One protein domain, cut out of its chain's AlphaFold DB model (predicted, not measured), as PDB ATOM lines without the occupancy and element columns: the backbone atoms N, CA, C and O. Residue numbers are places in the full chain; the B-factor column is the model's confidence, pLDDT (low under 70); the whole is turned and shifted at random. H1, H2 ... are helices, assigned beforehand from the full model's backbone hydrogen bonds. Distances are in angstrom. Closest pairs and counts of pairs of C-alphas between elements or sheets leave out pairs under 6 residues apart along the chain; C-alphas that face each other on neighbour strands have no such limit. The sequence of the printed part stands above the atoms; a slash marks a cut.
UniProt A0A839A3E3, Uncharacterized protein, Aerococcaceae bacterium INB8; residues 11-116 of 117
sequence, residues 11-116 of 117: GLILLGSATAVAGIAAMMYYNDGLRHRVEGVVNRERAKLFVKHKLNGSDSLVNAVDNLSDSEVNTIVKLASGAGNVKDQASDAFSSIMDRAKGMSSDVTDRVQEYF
ATOM      1  N   GLY A  11       1.711 -21.065 -60.550       45.31
ATOM      2  CA  GLY A  11       0.768 -20.863 -59.450       45.31
ATOM      3  C   GLY A  11      -0.419 -21.837 -59.432       45.31
ATOM      4  O   GLY A  11      -0.832 -22.252 -58.359       45.31
ATOM      5  N   LEU A  12      -0.940 -22.276 -60.585       52.19
ATOM      6  CA  LEU A  12      -2.022 -23.273 -60.649       52.19
ATOM      7  C   LEU A  12      -1.526 -24.691 -60.319       52.19
ATOM      8  O   LEU A  12      -2.263 -25.469 -59.719       52.19
ATOM      9  N   ILE A  13      -0.269 -25.007 -60.641       52.66
ATOM     10  CA  ILE A  13       0.377 -26.278 -60.266       52.66
ATOM     11  C   ILE A  13       0.656 -26.310 -58.749       52.66
ATOM     12  O   ILE A  13       0.484 -27.342 -58.097       52.66
ATOM     13  N   LEU A  14       1.004 -25.163 -58.154       49.22
ATOM     14  CA  LEU A  14       1.178 -25.019 -56.702       49.22
ATOM     15  C   LEU A  14      -0.153 -25.046 -55.927       49.22
ATOM     16  O   LEU A  14      -0.238 -25.649 -54.862       49.22
ATOM     17  N   LEU A  15      -1.225 -24.467 -56.472       51.03
ATOM     18  CA  LEU A  15      -2.553 -24.540 -55.851       51.03
ATOM     19  C   LEU A  15      -3.171 -25.944 -55.953       51.03
ATOM     20  O   LEU A  15      -3.853 -26.377 -55.028       51.03
ATOM     21  N   GLY A  16      -2.882 -26.684 -57.029       49.84
ATOM     22  CA  GLY A  16      -3.291 -28.085 -57.171       49.84
ATOM     23  C   GLY A  16      -2.545 -29.056 -56.244       49.84
ATOM     24  O   GLY A  16      -3.081 -30.106 -55.908       49.84
ATOM     25  N   SER A  17      -1.336 -28.710 -55.790       47.84
ATOM     26  CA  SER A  17      -0.578 -29.513 -54.814       47.84
ATOM     27  C   SER A  17      -0.957 -29.201 -53.363       47.84
ATOM     28  O   SER A  17      -0.847 -30.076 -52.506       47.84
ATOM     29  N   ALA A  18      -1.493 -28.010 -53.077       48.31
ATOM     30  CA  ALA A  18      -1.944 -27.643 -51.735       48.31
ATOM     31  C   ALA A  18      -3.108 -28.515 -51.222       48.31
ATOM     32  O   ALA A  18      -3.136 -28.853 -50.040       48.31
ATOM     33  N   THR A  19      -4.041 -28.937 -52.083       46.94
ATOM     34  CA  THR A  19      -5.156 -29.821 -51.685       46.94
ATOM     35  C   THR A  19      -4.691 -31.241 -51.352       46.94
ATOM     36  O   THR A  19      -5.194 -31.836 -50.399       46.94
ATOM     37  N   ALA A  20      -3.679 -31.761 -52.055       48.66
ATOM     38  CA  ALA A  20      -3.052 -33.043 -51.726       48.66
ATOM     39  C   ALA A  20      -2.282 -32.980 -50.392       48.66
ATOM     40  O   ALA A  20      -2.381 -33.889 -49.569       48.66
ATOM     41  N   VAL A  21      -1.570 -31.875 -50.136       50.22
ATOM     42  CA  VAL A  21      -0.828 -31.658 -48.882       50.22
ATOM     43  C   VAL A  21      -1.774 -31.421 -47.694       50.22
ATOM     44  O   VAL A  21      -1.515 -31.926 -46.603       50.22
ATOM     45  N   ALA A  22      -2.902 -30.730 -47.893       52.25
ATOM     46  CA  ALA A  22      -3.906 -30.516 -46.849       52.25
ATOM     47  C   ALA A  22      -4.547 -31.831 -46.372       52.25
ATOM     48  O   ALA A  22      -4.740 -32.011 -45.171       52.25
ATOM     49  N   GLY A  23      -4.816 -32.776 -47.282       52.91
ATOM     50  CA  GLY A  23      -5.327 -34.105 -46.925       52.91
ATOM     51  C   GLY A  23      -4.340 -34.919 -46.080       52.91
ATOM     52  O   GLY A  23      -4.729 -35.544 -45.095       52.91
ATOM     53  N   ILE A  24      -3.049 -34.840 -46.410       55.88
ATOM     54  CA  ILE A  24      -1.966 -35.496 -45.662       55.88
ATOM     55  C   ILE A  24      -1.796 -34.857 -44.268       55.88
ATOM     56  O   ILE A  24      -1.671 -35.568 -43.271       55.88
ATOM     57  N   ALA A  25      -1.867 -33.527 -44.171       54.78
ATOM     58  CA  ALA A  25      -1.777 -32.804 -42.902       54.78
ATOM     59  C   ALA A  25      -2.993 -33.047 -41.981       54.78
ATOM     60  O   ALA A  25      -2.822 -33.227 -40.773       54.78
ATOM     61  N   ALA A  26      -4.208 -33.103 -42.536       56.44
ATOM     62  CA  ALA A  26      -5.433 -33.387 -41.784       56.44
ATOM     63  C   ALA A  26      -5.472 -34.830 -41.251       56.44
ATOM     64  O   ALA A  26      -5.867 -35.053 -40.107       56.44
ATOM     65  N   MET A  27      -5.003 -35.803 -42.043       53.06
ATOM     66  CA  MET A  27      -4.909 -37.203 -41.618       53.06
ATOM     67  C   MET A  27      -3.872 -37.394 -40.502       53.06
ATOM     68  O   MET A  27      -4.112 -38.145 -39.558       53.06
ATOM     69  N   MET A  28      -2.749 -36.668 -40.557       57.50
ATOM     70  CA  MET A  28      -1.796 -36.630 -39.448       57.50
ATOM     71  C   MET A  28      -2.411 -36.013 -38.191       57.50
ATOM     72  O   MET A  28      -2.213 -36.545 -37.110       57.50
ATOM     73  N   TYR A  29      -3.175 -34.923 -38.292       60.41
ATOM     74  CA  TYR A  29      -3.770 -34.283 -37.110       60.41
ATOM     75  C   TYR A  29      -4.674 -35.223 -36.290       60.41
ATOM     76  O   TYR A  29      -4.706 -35.109 -35.070       60.41
ATOM     77  N   TYR A  30      -5.371 -36.158 -36.942       59.62
ATOM     78  CA  TYR A  30      -6.318 -37.072 -36.291       59.62
ATOM     79  C   TYR A  30      -5.729 -38.415 -35.840       59.62
ATOM     80  O   TYR A  30      -6.396 -39.148 -35.110       59.62
ATOM     81  N   ASN A  31      -4.524 -38.779 -36.287       65.88
ATOM     82  CA  ASN A  31      -3.948 -40.093 -36.012       65.88
ATOM     83  C   ASN A  31      -2.495 -39.970 -35.542       65.88
ATOM     84  O   ASN A  31      -1.567 -39.860 -36.348       65.88
ATOM     85  N   ASP A  32      -2.307 -40.057 -34.226       67.50
ATOM     86  CA  ASP A  32      -0.993 -39.980 -33.584       67.50
ATOM     87  C   ASP A  32      -0.027 -41.070 -34.073       67.50
ATOM     88  O   ASP A  32       1.170 -40.822 -34.227       67.50
ATOM     89  N   GLY A  33      -0.539 -42.257 -34.416       70.25
ATOM     90  CA  GLY A  33       0.269 -43.335 -34.990       70.25
ATOM     91  C   GLY A  33       0.817 -42.987 -36.377       70.25
ATOM     92  O   GLY A  33       1.973 -43.282 -36.681       70.25
ATOM     93  N   LEU A  34       0.020 -42.312 -37.212       72.56
ATOM     94  CA  LEU A  34       0.462 -41.842 -38.529       72.56
ATOM     95  C   LEU A  34       1.390 -40.632 -38.429       72.56
ATOM     96  O   LEU A  34       2.357 -40.556 -39.183       72.56
ATOM     97  N   ARG A  35       1.153 -39.731 -37.473       72.50
ATOM     98  CA  ARG A  35       2.089 -38.646 -37.146       72.50
ATOM     99  C   ARG A  35       3.470 -39.173 -36.822       72.50
ATOM    100  O   ARG A  35       4.434 -38.738 -37.443       72.50
ATOM    101  N   HIS A  36       3.554 -40.134 -35.909       75.81
ATOM    102  CA  HIS A  36       4.836 -40.673 -35.476       75.81
ATOM    103  C   HIS A  36       5.589 -41.358 -36.625       75.81
ATOM    104  O   HIS A  36       6.789 -41.156 -36.802       75.81
ATOM    105  N   ARG A  37       4.869 -42.104 -37.477       78.50
ATOM    106  CA  ARG A  37       5.432 -42.727 -38.689       78.50
ATOM    107  C   ARG A  37       6.017 -41.689 -39.640       78.50
ATOM    108  O   ARG A  37       7.124 -41.865 -40.140       78.50
ATOM    109  N   VAL A  38       5.274 -40.616 -39.898       81.19
ATOM    110  CA  VAL A  38       5.711 -39.562 -40.818       81.19
ATOM    111  C   VAL A  38       6.893 -38.807 -40.237       81.19
ATOM    112  O   VAL A  38       7.855 -38.551 -40.954       81.19
ATOM    113  N   GLU A  39       6.842 -38.464 -38.954       81.38
ATOM    114  CA  GLU A  39       7.935 -37.781 -38.272       81.38
ATOM    115  C   GLU A  39       9.231 -38.598 -38.356       81.38
ATOM    116  O   GLU A  39      10.278 -38.041 -38.682       81.38
ATOM    117  N   GLY A  40       9.151 -39.922 -38.186       84.12
ATOM    118  CA  GLY A  40      10.280 -40.832 -38.396       84.12
ATOM    119  C   GLY A  40      10.858 -40.758 -39.814       84.12
ATOM    120  O   GLY A  40      12.066 -40.583 -39.979       84.12
ATOM    121  N   VAL A  41      10.005 -40.812 -40.844       87.50
ATOM    122  CA  VAL A  41      10.434 -40.708 -42.255       87.50
ATOM    123  C   VAL A  41      11.086 -39.352 -42.536       87.50
ATOM    124  O   VAL A  41      12.180 -39.290 -43.097       87.50
ATOM    125  N   VAL A  42      10.454 -38.259 -42.105       88.25
ATOM    126  CA  VAL A  42      10.971 -36.897 -42.297       88.25
ATOM    127  C   VAL A  42      12.312 -36.719 -41.585       88.25
ATOM    128  O   VAL A  42      13.247 -36.172 -42.168       88.25
ATOM    129  N   ASN A  43      12.442 -37.197 -40.348       90.44
ATOM    130  CA  ASN A  43      13.685 -37.088 -39.588       90.44
ATOM    131  C   ASN A  43      14.824 -37.883 -40.234       90.44
ATOM    132  O   ASN A  43      15.947 -37.383 -40.299       90.44
ATOM    133  N   ARG A  44      14.545 -39.069 -40.784       93.94
ATOM    134  CA  ARG A  44      15.548 -39.877 -41.489       93.94
ATOM    135  C   ARG A  44      16.059 -39.186 -42.749       93.94
ATOM    136  O   ARG A  44      17.267 -39.114 -42.955       93.94
ATOM    137  N   GLU A  45      15.172 -38.577 -43.532       92.69
ATOM    138  CA  GLU A  45      15.565 -37.784 -44.704       92.69
ATOM    139  C   GLU A  45      16.369 -36.534 -44.319       92.69
ATOM    140  O   GLU A  45      17.386 -36.218 -44.939       92.69
ATOM    141  N   ARG A  46      15.993 -35.846 -43.234       90.38
ATOM    142  CA  ARG A  46      16.785 -34.721 -42.707       90.38
ATOM    143  C   ARG A  46      18.179 -35.169 -42.263       90.38
ATOM    144  O   ARG A  46      19.150 -34.469 -42.552       90.38
ATOM    145  N   ALA A  47      18.294 -36.325 -41.613       90.62
ATOM    146  CA  ALA A  47      19.576 -36.903 -41.223       90.62
ATOM    147  C   ALA A  47      20.441 -37.256 -42.448       90.62
ATOM    148  O   ALA A  47      21.608 -36.867 -42.490       90.62
ATOM    149  N   LYS A  48      19.874 -37.889 -43.486       92.69
ATOM    150  CA  LYS A  48      20.568 -38.164 -44.760       92.69
ATOM    151  C   LYS A  48      21.107 -36.898 -45.413       92.69
ATOM    152  O   LYS A  48      22.271 -36.854 -45.803       92.69
ATOM    153  N   LEU A  49      20.282 -35.854 -45.510       90.62
ATOM    154  CA  LEU A  49      20.687 -34.573 -46.093       90.62
ATOM    155  C   LEU A  49      21.803 -33.908 -45.285       90.62
ATOM    156  O   LEU A  49      22.720 -33.330 -45.869       90.62
ATOM    157  N   PHE A  50      21.755 -34.007 -43.956       86.19
ATOM    158  CA  PHE A  50      22.827 -33.519 -43.095       86.19
ATOM    159  C   PHE A  50      24.139 -34.275 -43.345       86.19
ATOM    160  O   PHE A  50      25.163 -33.642 -43.604       86.19
ATOM    161  N   VAL A  51      24.104 -35.611 -43.366       87.44
ATOM    162  CA  VAL A  51      25.268 -36.451 -43.696       87.44
ATOM    163  C   VAL A  51      25.830 -36.105 -45.070       87.44
ATOM    164  O   VAL A  51      27.020 -35.820 -45.193       87.44
ATOM    165  N   LYS A  52      24.977 -36.028 -46.089       90.25
ATOM    166  CA  LYS A  52      25.394 -35.732 -47.460       90.25
ATOM    167  C   LYS A  52      26.016 -34.346 -47.603       90.25
ATOM    168  O   LYS A  52      27.089 -34.208 -48.176       90.25
ATOM    169  N   HIS A  53      25.349 -33.305 -47.104       87.00
ATOM    170  CA  HIS A  53      25.695 -31.923 -47.451       87.00
ATOM    171  C   HIS A  53      26.498 -31.179 -46.386       87.00
ATOM    172  O   HIS A  53      27.265 -30.285 -46.732       87.00
ATOM    173  N   LYS A  54      26.318 -31.490 -45.098       81.56
ATOM    174  CA  LYS A  54      27.067 -30.826 -44.017       81.56
ATOM    175  C   LYS A  54      28.334 -31.570 -43.650       81.56
ATOM    176  O   LYS A  54      29.322 -30.932 -43.308       81.56
ATOM    177  N   LEU A  55      28.299 -32.893 -43.737       82.31
ATOM    178  CA  LEU A  55      29.424 -33.752 -43.373       82.31
ATOM    179  C   LEU A  55      30.197 -34.239 -44.598       82.31
ATOM    180  O   LEU A  55      31.224 -34.890 -44.446       82.31
ATOM    181  N   ASN A  56      29.711 -33.902 -45.798       84.12
ATOM    182  CA  ASN A  56      30.264 -34.346 -47.072       84.12
ATOM    183  C   ASN A  56      30.432 -35.878 -47.127       84.12
ATOM    184  O   ASN A  56      31.423 -36.393 -47.646       84.12
ATOM    185  N   GLY A  57      29.488 -36.600 -46.514       80.56
ATOM    186  CA  GLY A  57      29.505 -38.053 -46.422       80.56
ATOM    187  C   GLY A  57      29.251 -38.711 -47.776       80.56
ATOM    188  O   GLY A  57      28.480 -38.205 -48.592       80.56
ATOM    189  N   SER A  58      29.891 -39.858 -48.001       88.62
ATOM    190  CA  SER A  58      29.671 -40.687 -49.189       88.62
ATOM    191  C   SER A  58      28.251 -41.257 -49.233       88.62
ATOM    192  O   SER A  58      27.582 -41.361 -48.203       88.62
ATOM    193  N   ASP A  59      27.809 -41.713 -50.406       87.94
ATOM    194  CA  ASP A  59      26.498 -42.365 -50.547       87.94
ATOM    195  C   ASP A  59      26.357 -43.591 -49.627       87.94
ATOM    196  O   ASP A  59      25.273 -43.860 -49.118       87.94
ATOM    197  N   SER A  60      27.457 -44.286 -49.311       86.50
ATOM    198  CA  SER A  60      27.448 -45.373 -48.323       86.50
ATOM    199  C   SER A  60      27.115 -44.885 -46.910       86.50
ATOM    200  O   SER A  60      26.377 -45.559 -46.196       86.50
ATOM    201  N   LEU A  61      27.633 -43.723 -46.495       86.12
ATOM    202  CA  LEU A  61      27.305 -43.126 -45.196       86.12
ATOM    203  C   LEU A  61      25.864 -42.608 -45.177       86.12
ATOM    204  O   LEU A  61      25.185 -42.731 -44.164       86.12
ATOM    205  N   VAL A  62      25.382 -42.073 -46.301       90.38
ATOM    206  CA  VAL A  62      23.982 -41.656 -46.462       90.38
ATOM    207  C   VAL A  62      23.044 -42.860 -46.354       90.38
ATOM    208  O   VAL A  62      22.058 -42.795 -45.627       90.38
ATOM    209  N   ASN A  63      23.373 -43.980 -46.998       89.88
ATOM    210  CA  ASN A  63      22.567 -45.202 -46.943       89.88
ATOM    211  C   ASN A  63      22.648 -45.898 -45.576       89.88
ATOM    212  O   ASN A  63      21.679 -46.509 -45.136       89.88
ATOM    213  N   ALA A  64      23.763 -45.770 -44.852       89.62
ATOM    214  CA  ALA A  64      23.866 -46.283 -43.487       89.62
ATOM    215  C   ALA A  64      22.848 -45.619 -42.539       89.62
ATOM    216  O   ALA A  64      22.383 -46.266 -41.597       89.62
ATOM    217  N   VAL A  65      22.423 -44.379 -42.828       90.19
ATOM    218  CA  VAL A  65      21.346 -43.705 -42.088       90.19
ATOM    219  C   VAL A  65      20.042 -44.495 -42.157       90.19
ATOM    220  O   VAL A  65      19.301 -44.442 -41.187       90.19
ATOM    221  N   ASP A  66      19.758 -45.265 -43.218       90.31
ATOM    222  CA  ASP A  66      18.545 -46.101 -43.338       90.31
ATOM    223  C   ASP A  66      18.506 -47.303 -42.392       90.31
ATOM    224  O   ASP A  66      17.438 -47.841 -42.110       90.31
ATOM    225  N   ASN A  67      19.648 -47.670 -41.820       88.69
ATOM    226  CA  ASN A  67      19.744 -48.795 -40.899       88.69
ATOM    227  C   ASN A  67      19.755 -48.364 -39.425       88.69
ATOM    228  O   ASN A  67      19.663 -49.210 -38.540       88.69
ATOM    229  N   LEU A  68      19.842 -47.062 -39.141       86.69
ATOM    230  CA  LEU A  68      19.797 -46.533 -37.777       86.69
ATOM    231  C   LEU A  68      18.415 -46.693 -37.136       86.69
ATOM    232  O   LEU A  68      17.400 -46.729 -37.830       86.69
ATOM    233  N   SER A  69      18.367 -46.723 -35.808       88.19
ATOM    234  CA  SER A  69      17.135 -46.585 -35.031       88.19
ATOM    235  C   SER A  69      16.613 -45.144 -35.042       88.19
ATOM    236  O   SER A  69      17.360 -44.189 -35.272       88.19
ATOM    237  N   ASP A  70      15.327 -44.958 -34.737       86.44
ATOM    238  CA  ASP A  70      14.705 -43.626 -34.711       86.44
ATOM    239  C   ASP A  70      15.344 -42.693 -33.664       86.44
ATOM    240  O   ASP A  70      15.399 -41.479 -33.859       86.44
ATOM    241  N   SER A  71      15.883 -43.253 -32.573       87.56
ATOM    242  CA  SER A  71      16.621 -42.494 -31.555       87.56
ATOM    243  C   SER A  71      17.932 -41.927 -32.110       87.56
ATOM    244  O   SER A  71      18.187 -40.730 -31.973       87.56
ATOM    245  N   GLU A  72      18.720 -42.752 -32.806       87.50
ATOM    246  CA  GLU A  72      19.976 -42.337 -33.446       87.50
ATOM    247  C   GLU A  72      19.720 -41.291 -34.543       87.50
ATOM    248  O   GLU A  72      20.401 -40.266 -34.602       87.50
ATOM    249  N   VAL A  73      18.682 -41.493 -35.362       90.44
ATOM    250  CA  VAL A  73      18.243 -40.515 -36.372       90.44
ATOM    251  C   VAL A  73      17.881 -39.177 -35.720       90.44
ATOM    252  O   VAL A  73      18.317 -38.122 -36.184       90.44
ATOM    253  N   ASN A  74      17.123 -39.196 -34.622       88.19
ATOM    254  CA  ASN A  74      16.734 -37.982 -33.907       88.19
ATOM    255  C   ASN A  74      17.950 -37.233 -33.334       88.19
ATOM    256  O   ASN A  74      17.995 -36.004 -33.373       88.19
ATOM    257  N   THR A  75      18.963 -37.951 -32.850       86.06
ATOM    258  CA  THR A  75      20.229 -37.360 -32.393       86.06
ATOM    259  C   THR A  75      20.942 -36.611 -33.521       86.06
ATOM    260  O   THR A  75      21.362 -35.470 -33.323       86.06
ATOM    261  N   ILE A  76      21.000 -37.185 -34.729       85.56
ATOM    262  CA  ILE A  76      21.580 -36.518 -35.907       85.56
ATOM    263  C   ILE A  76      20.780 -35.263 -36.268       85.56
ATOM    264  O   ILE A  76      21.364 -34.211 -36.524       85.56
ATOM    265  N   VAL A  77      19.446 -35.335 -36.256       86.94
ATOM    266  CA  VAL A  77      18.582 -34.182 -36.559       86.94
ATOM    267  C   VAL A  77      18.753 -33.067 -35.526       86.94
ATOM    268  O   VAL A  77      18.827 -31.893 -35.898       86.94
ATOM    269  N   LYS A  78      18.873 -33.397 -34.237       84.69
ATOM    270  CA  LYS A  78      19.155 -32.421 -33.170       84.69
ATOM    271  C   LYS A  78      20.517 -31.759 -33.348       84.69
ATOM    272  O   LYS A  78      20.612 -30.537 -33.222       84.69
ATOM    273  N   LEU A  79      21.533 -32.539 -33.710       79.44
ATOM    274  CA  LEU A  79      22.865 -32.030 -34.024       79.44
ATOM    275  C   LEU A  79      22.830 -31.085 -35.234       79.44
ATOM    276  O   LEU A  79      23.375 -29.986 -35.180       79.44
ATOM    277  N   ALA A  80      22.116 -31.477 -36.291       78.19
ATOM    278  CA  ALA A  80      21.894 -30.661 -37.480       78.19
ATOM    279  C   ALA A  80      21.161 -29.349 -37.169       78.19
ATOM    280  O   ALA A  80      21.379 -28.341 -37.839       78.19
ATOM    281  N   SER A  81      20.304 -29.365 -36.148       79.06
ATOM    282  CA  SER A  81      19.526 -28.210 -35.697       79.06
ATOM    283  C   SER A  81      20.313 -27.291 -34.755       79.06
ATOM    284  O   SER A  81      19.805 -26.238 -34.381       79.06
ATOM    285  N   GLY A  82      21.539 -27.662 -34.366       70.25
ATOM    286  CA  GLY A  82      22.398 -26.856 -33.496       70.25
ATOM    287  C   GLY A  82      21.893 -26.729 -32.056       70.25
ATOM    288  O   GLY A  82      22.327 -25.827 -31.340       70.25
ATOM    289  N   ALA A  83      20.981 -27.605 -31.617       58.41
ATOM    290  CA  ALA A  83      20.535 -27.629 -30.228       58.41
ATOM    291  C   ALA A  83      21.739 -27.990 -29.339       58.41
ATOM    292  O   ALA A  83      22.355 -29.033 -29.526       58.41
ATOM    293  N   GLY A  84      22.136 -27.086 -28.443       47.00
ATOM    294  CA  GLY A  84      23.381 -27.184 -27.676       47.00
ATOM    295  C   GLY A  84      23.498 -28.447 -26.808       47.00
ATOM    296  O   GLY A  84      22.498 -29.020 -26.384       47.00
ATOM    297  N   ASN A  85      24.746 -28.840 -26.526       54.41
ATOM    298  CA  ASN A  85      25.174 -29.957 -25.661       54.41
ATOM    299  C   ASN A  85      24.981 -31.406 -26.165       54.41
ATOM    300  O   ASN A  85      25.000 -32.332 -25.364       54.41
ATOM    301  N   VAL A  86      24.903 -31.655 -27.477       54.91
ATOM    302  CA  VAL A  86      24.874 -33.033 -28.038       54.91
ATOM    303  C   VAL A  86      26.235 -33.573 -28.496       54.91
ATOM    304  O   VAL A  86      26.279 -34.592 -29.173       54.91
ATOM    305  N   LYS A  87      27.363 -32.940 -28.146       57.94
ATOM    306  CA  LYS A  87      28.688 -33.329 -28.676       57.94
ATOM    307  C   LYS A  87      29.046 -34.802 -28.411       57.94
ATOM    308  O   LYS A  87      29.545 -35.459 -29.319       57.94
ATOM    309  N   ASP A  88      28.737 -35.319 -27.223       65.31
ATOM    310  CA  ASP A  88      29.038 -36.715 -26.871       65.31
ATOM    311  C   ASP A  88      28.091 -37.691 -27.591       65.31
ATOM    312  O   ASP A  88      28.543 -38.627 -28.242       65.31
ATOM    313  N   GLN A  89      26.785 -37.393 -27.627       65.06
ATOM    314  CA  GLN A  89      25.800 -38.187 -28.385       65.06
ATOM    315  C   GLN A  89      26.027 -38.149 -29.903       65.06
ATOM    316  O   GLN A  89      25.695 -39.097 -30.613       65.06
ATOM    317  N   ALA A  90      26.594 -37.057 -30.418       64.88
ATOM    318  CA  ALA A  90      26.993 -36.957 -31.810       64.88
ATOM    319  C   ALA A  90      28.074 -37.987 -32.130       64.88
ATOM    320  O   ALA A  90      27.954 -38.694 -33.123       64.88
ATOM    321  N   SER A  91      29.098 -38.098 -31.282       68.31
ATOM    322  CA  SER A  91      30.194 -39.046 -31.487       68.31
ATOM    323  C   SER A  91      29.692 -40.491 -31.574       68.31
ATOM    324  O   SER A  91      30.099 -41.231 -32.474       68.31
ATOM    325  N   ASP A  92      28.754 -40.872 -30.707       75.44
ATOM    326  CA  ASP A  92      28.168 -42.217 -30.694       75.44
ATOM    327  C   ASP A  92      27.304 -42.487 -31.936       75.44
ATOM    328  O   ASP A  92      27.417 -43.538 -32.574       75.44
ATOM    329  N   ALA A  93      26.481 -41.512 -32.339       70.00
ATOM    330  CA  ALA A  93      25.657 -41.616 -33.544       70.00
ATOM    331  C   ALA A  93      26.517 -41.724 -34.813       70.00
ATOM    332  O   ALA A  93      26.247 -42.543 -35.689       70.00
ATOM    333  N   PHE A  94      27.588 -40.935 -34.906       75.81
ATOM    334  CA  PHE A  94      28.538 -41.012 -36.014       75.81
ATOM    335  C   PHE A  94      29.297 -42.335 -36.056       75.81
ATOM    336  O   PHE A  94      29.476 -42.891 -37.139       75.81
ATOM    337  N   SER A  95      29.723 -42.846 -34.901       80.19
ATOM    338  CA  SER A  95      30.396 -44.147 -34.814       80.19
ATOM    339  C   SER A  95      29.479 -45.261 -35.317       80.19
ATOM    340  O   SER A  95      29.881 -46.058 -36.159       80.19
ATOM    341  N   SER A  96      28.200 -45.220 -34.936       78.94
ATOM    342  CA  SER A  96      27.192 -46.183 -35.395       78.94
ATOM    343  C   SER A  96      26.943 -46.115 -36.910       78.94
ATOM    344  O   SER A  96      26.786 -47.149 -37.560       78.94
ATOM    345  N   ILE A  97      26.957 -44.916 -37.512       78.31
ATOM    346  CA  ILE A  97      26.915 -44.753 -38.979       78.31
ATOM    347  C   ILE A  97      28.157 -45.370 -39.628       78.31
ATOM    348  O   ILE A  97      28.035 -46.072 -40.630       78.31
ATOM    349  N   MET A  98      29.344 -45.112 -39.072       81.81
ATOM    350  CA  MET A  98      30.616 -45.601 -39.607       81.81
ATOM    351  C   MET A  98      30.686 -47.133 -39.577       81.81
ATOM    352  O   MET A  98      31.084 -47.749 -40.566       81.81
ATOM    353  N   ASP A  99      30.267 -47.749 -38.474       83.94
ATOM    354  CA  ASP A  99      30.269 -49.203 -38.316       83.94
ATOM    355  C   ASP A  99      29.276 -49.873 -39.269       83.94
ATOM    356  O   ASP A  99      29.616 -50.848 -39.943       83.94
ATOM    357  N   ARG A 100      28.077 -49.299 -39.431       80.19
ATOM    358  CA  ARG A 100      27.097 -49.786 -40.414       80.19
ATOM    359  C   ARG A 100      27.569 -49.590 -41.849       80.19
ATOM    360  O   ARG A 100      27.361 -50.474 -42.674       80.19
ATOM    361  N   ALA A 101      28.234 -48.479 -42.154       79.62
ATOM    362  CA  ALA A 101      28.809 -48.251 -43.475       79.62
ATOM    363  C   ALA A 101      29.911 -49.271 -43.802       79.62
ATOM    364  O   ALA A 101      29.932 -49.788 -44.916       79.62
ATOM    365  N   LYS A 102      30.771 -49.624 -42.833       80.56
ATOM    366  CA  LYS A 102      31.768 -50.699 -42.991       80.56
ATOM    367  C   LYS A 102      31.123 -52.068 -43.221       80.56
ATOM    368  O   LYS A 102      31.589 -52.821 -44.079       80.56
ATOM    369  N   GLY A 103      30.049 -52.373 -42.489       73.44
ATOM    370  CA  GLY A 103      29.259 -53.590 -42.696       73.44
ATOM    371  C   GLY A 103      28.680 -53.655 -44.109       73.44
ATOM    372  O   GLY A 103      28.939 -54.607 -44.833       73.44
ATOM    373  N   MET A 104      28.023 -52.583 -44.563       68.12
ATOM    374  CA  MET A 104      27.474 -52.498 -45.922       68.12
ATOM    375  C   MET A 104      28.548 -52.610 -47.012       68.12
ATOM    376  O   MET A 104      28.305 -53.232 -48.041       68.12
ATOM    377  N   SER A 105      29.737 -52.031 -46.812       67.12
ATOM    378  CA  SER A 105      30.837 -52.189 -47.770       67.12
ATOM    379  C   SER A 105      31.393 -53.611 -47.808       67.12
ATOM    380  O   SER A 105      31.796 -54.059 -48.879       67.12
ATOM    381  N   SER A 106      31.391 -54.323 -46.677       63.12
ATOM    382  CA  SER A 106      31.842 -55.720 -46.615       63.12
ATOM    383  C   SER A 106      30.835 -56.636 -47.308       63.12
ATOM    384  O   SER A 106      31.220 -57.354 -48.220       63.12
ATOM    385  N   ASP A 107      29.537 -56.481 -47.028       63.75
ATOM    386  CA  ASP A 107      28.472 -57.262 -47.677       63.75
ATOM    387  C   ASP A 107      28.443 -57.073 -49.203       63.75
ATOM    388  O   ASP A 107      28.178 -58.009 -49.959       63.75
ATOM    389  N   VAL A 108      28.704 -55.852 -49.684       61.06
ATOM    390  CA  VAL A 108      28.823 -55.586 -51.124       61.06
ATOM    391  C   VAL A 108      30.093 -56.220 -51.688       61.06
ATOM    392  O   VAL A 108      30.043 -56.781 -52.776       61.06
ATOM    393  N   THR A 109      31.216 -56.162 -50.970       65.06
ATOM    394  CA  THR A 109      32.486 -56.750 -51.428       65.06
ATOM    395  C   THR A 109      32.395 -58.272 -51.524       65.06
ATOM    396  O   THR A 109      32.804 -58.831 -52.540       65.06
ATOM    397  N   ASP A 110      31.784 -58.924 -50.535       66.56
ATOM    398  CA  ASP A 110      31.626 -60.379 -50.484       66.56
ATOM    399  C   ASP A 110      30.713 -60.884 -51.608       66.56
ATOM    400  O   ASP A 110      31.061 -61.832 -52.309       66.56
ATOM    401  N   ARG A 111      29.592 -60.196 -51.880       66.88
ATOM    402  CA  ARG A 111      28.734 -60.551 -53.024       66.88
ATOM    403  C   ARG A 111      29.429 -60.373 -54.363       66.88
ATOM    404  O   ARG A 111      29.160 -61.125 -55.289       66.88
ATOM    405  N   VAL A 112      30.272 -59.355 -54.504       69.81
ATOM    406  CA  VAL A 112      31.003 -59.138 -55.755       69.81
ATOM    407  C   VAL A 112      32.073 -60.222 -55.923       69.81
ATOM    408  O   VAL A 112      32.212 -60.732 -57.028       69.81
ATOM    409  N   GLN A 113      32.767 -60.630 -54.854       65.00
ATOM    410  CA  GLN A 113      33.712 -61.755 -54.890       65.00
ATOM    411  C   GLN A 113      33.043 -63.089 -55.240       65.00
ATOM    412  O   GLN A 113      33.550 -63.779 -56.116       65.00
ATOM    413  N   GLU A 114      31.882 -63.405 -54.659       68.25
ATOM    414  CA  GLU A 114      31.120 -64.632 -54.966       68.25
ATOM    415  C   GLU A 114      30.687 -64.719 -56.443       68.25
ATOM    416  O   GLU A 114      30.490 -65.806 -56.972       68.25
ATOM    417  N   TYR A 115      30.557 -63.584 -57.136       61.69
ATOM    418  CA  TYR A 115      30.269 -63.553 -58.575       61.69
ATOM    419  C   TYR A 115      31.504 -63.736 -59.474       61.69
ATOM    420  O   TYR A 115      31.335 -63.959 -60.677       61.69
ATOM    421  N   PHE A 116      32.718 -63.572 -58.940       66.50
ATOM    422  CA  PHE A 116      33.973 -63.661 -59.696       66.50
ATOM    423  C   PHE A 116      34.797 -64.928 -59.399       66.50
ATOM    424  O   PHE A 116      35.763 -65.173 -60.127       66.50
TER     425      PHE A 116
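This is residues 11 to 116 of the 117 residues of an uncharacterized protein of Aerococcaceae bacterium INB8 (UniProt A0A839A3E3). A small core of crossed helices, with H3 folded back along H2 and H4 crossing H2, is spanned by the long H5, which packs on H3 and H4; two helical arms stick out, residues 11 to 23 of H1 and residues 106 to 116, mostly H5. H1 makes a corner with the start of H2. The printed part has 106 residues and five named helices, H1 to H5 in order, with no named strand: all helix. It is loose, with a radius of gyration of the C-alphas of 17.8 A, and spans 52 by 42 by 29 A.

H1, residues 11 to 30, begins at C-alpha 11 (0.768, -20.863, -59.450) and is 29.1 A long. H2, residues 32 to 53, is 31.1 A long. H3 is residues 59 to 67 and H4 residues 70 to 80. H5, residues 87 to 114, is 41.0 A long and ends at C-alpha 114 (31.120, -64.632, -54.966).

H2 is the hub. H1 touches it only at the corner, closest at the C-alphas of Met 28 and Arg 35, 4.9 A. H2 and H3 form a helical hairpin at a shallow tilt of 22 degrees, opposite ways, closest at C-alphas Lys 48 and Val 62, 5.2 A. H4 touches H2 at a steep tilt of 50 degrees, closest at C-alphas Ala 47 and Val 77, 5.5 A. H5 touches H3 with residues 97 to 105 alone, about perpendicular at 74 degrees, closest at C-alphas Ala 64 and Ala 101, 5.3 A. H5 touches H4 with residues 89 to 93 alone, closest at C-alphas Glu 72 and Ala 93, 5.7 A. H2 and H5 are apart. Every O i to N i+4 pair is within hydrogen-bond range in H2, H4 and H5, against 14 of 16 in H1 and 3 of 5 in H3.

The C-alphas farthest apart, of Gly 11 and Phe 116, are 54.2 A apart. The printed part has no cut and no long link. Confidence is low, under 70, at residues 11 to 32, 83 to 91 and 104 to 116.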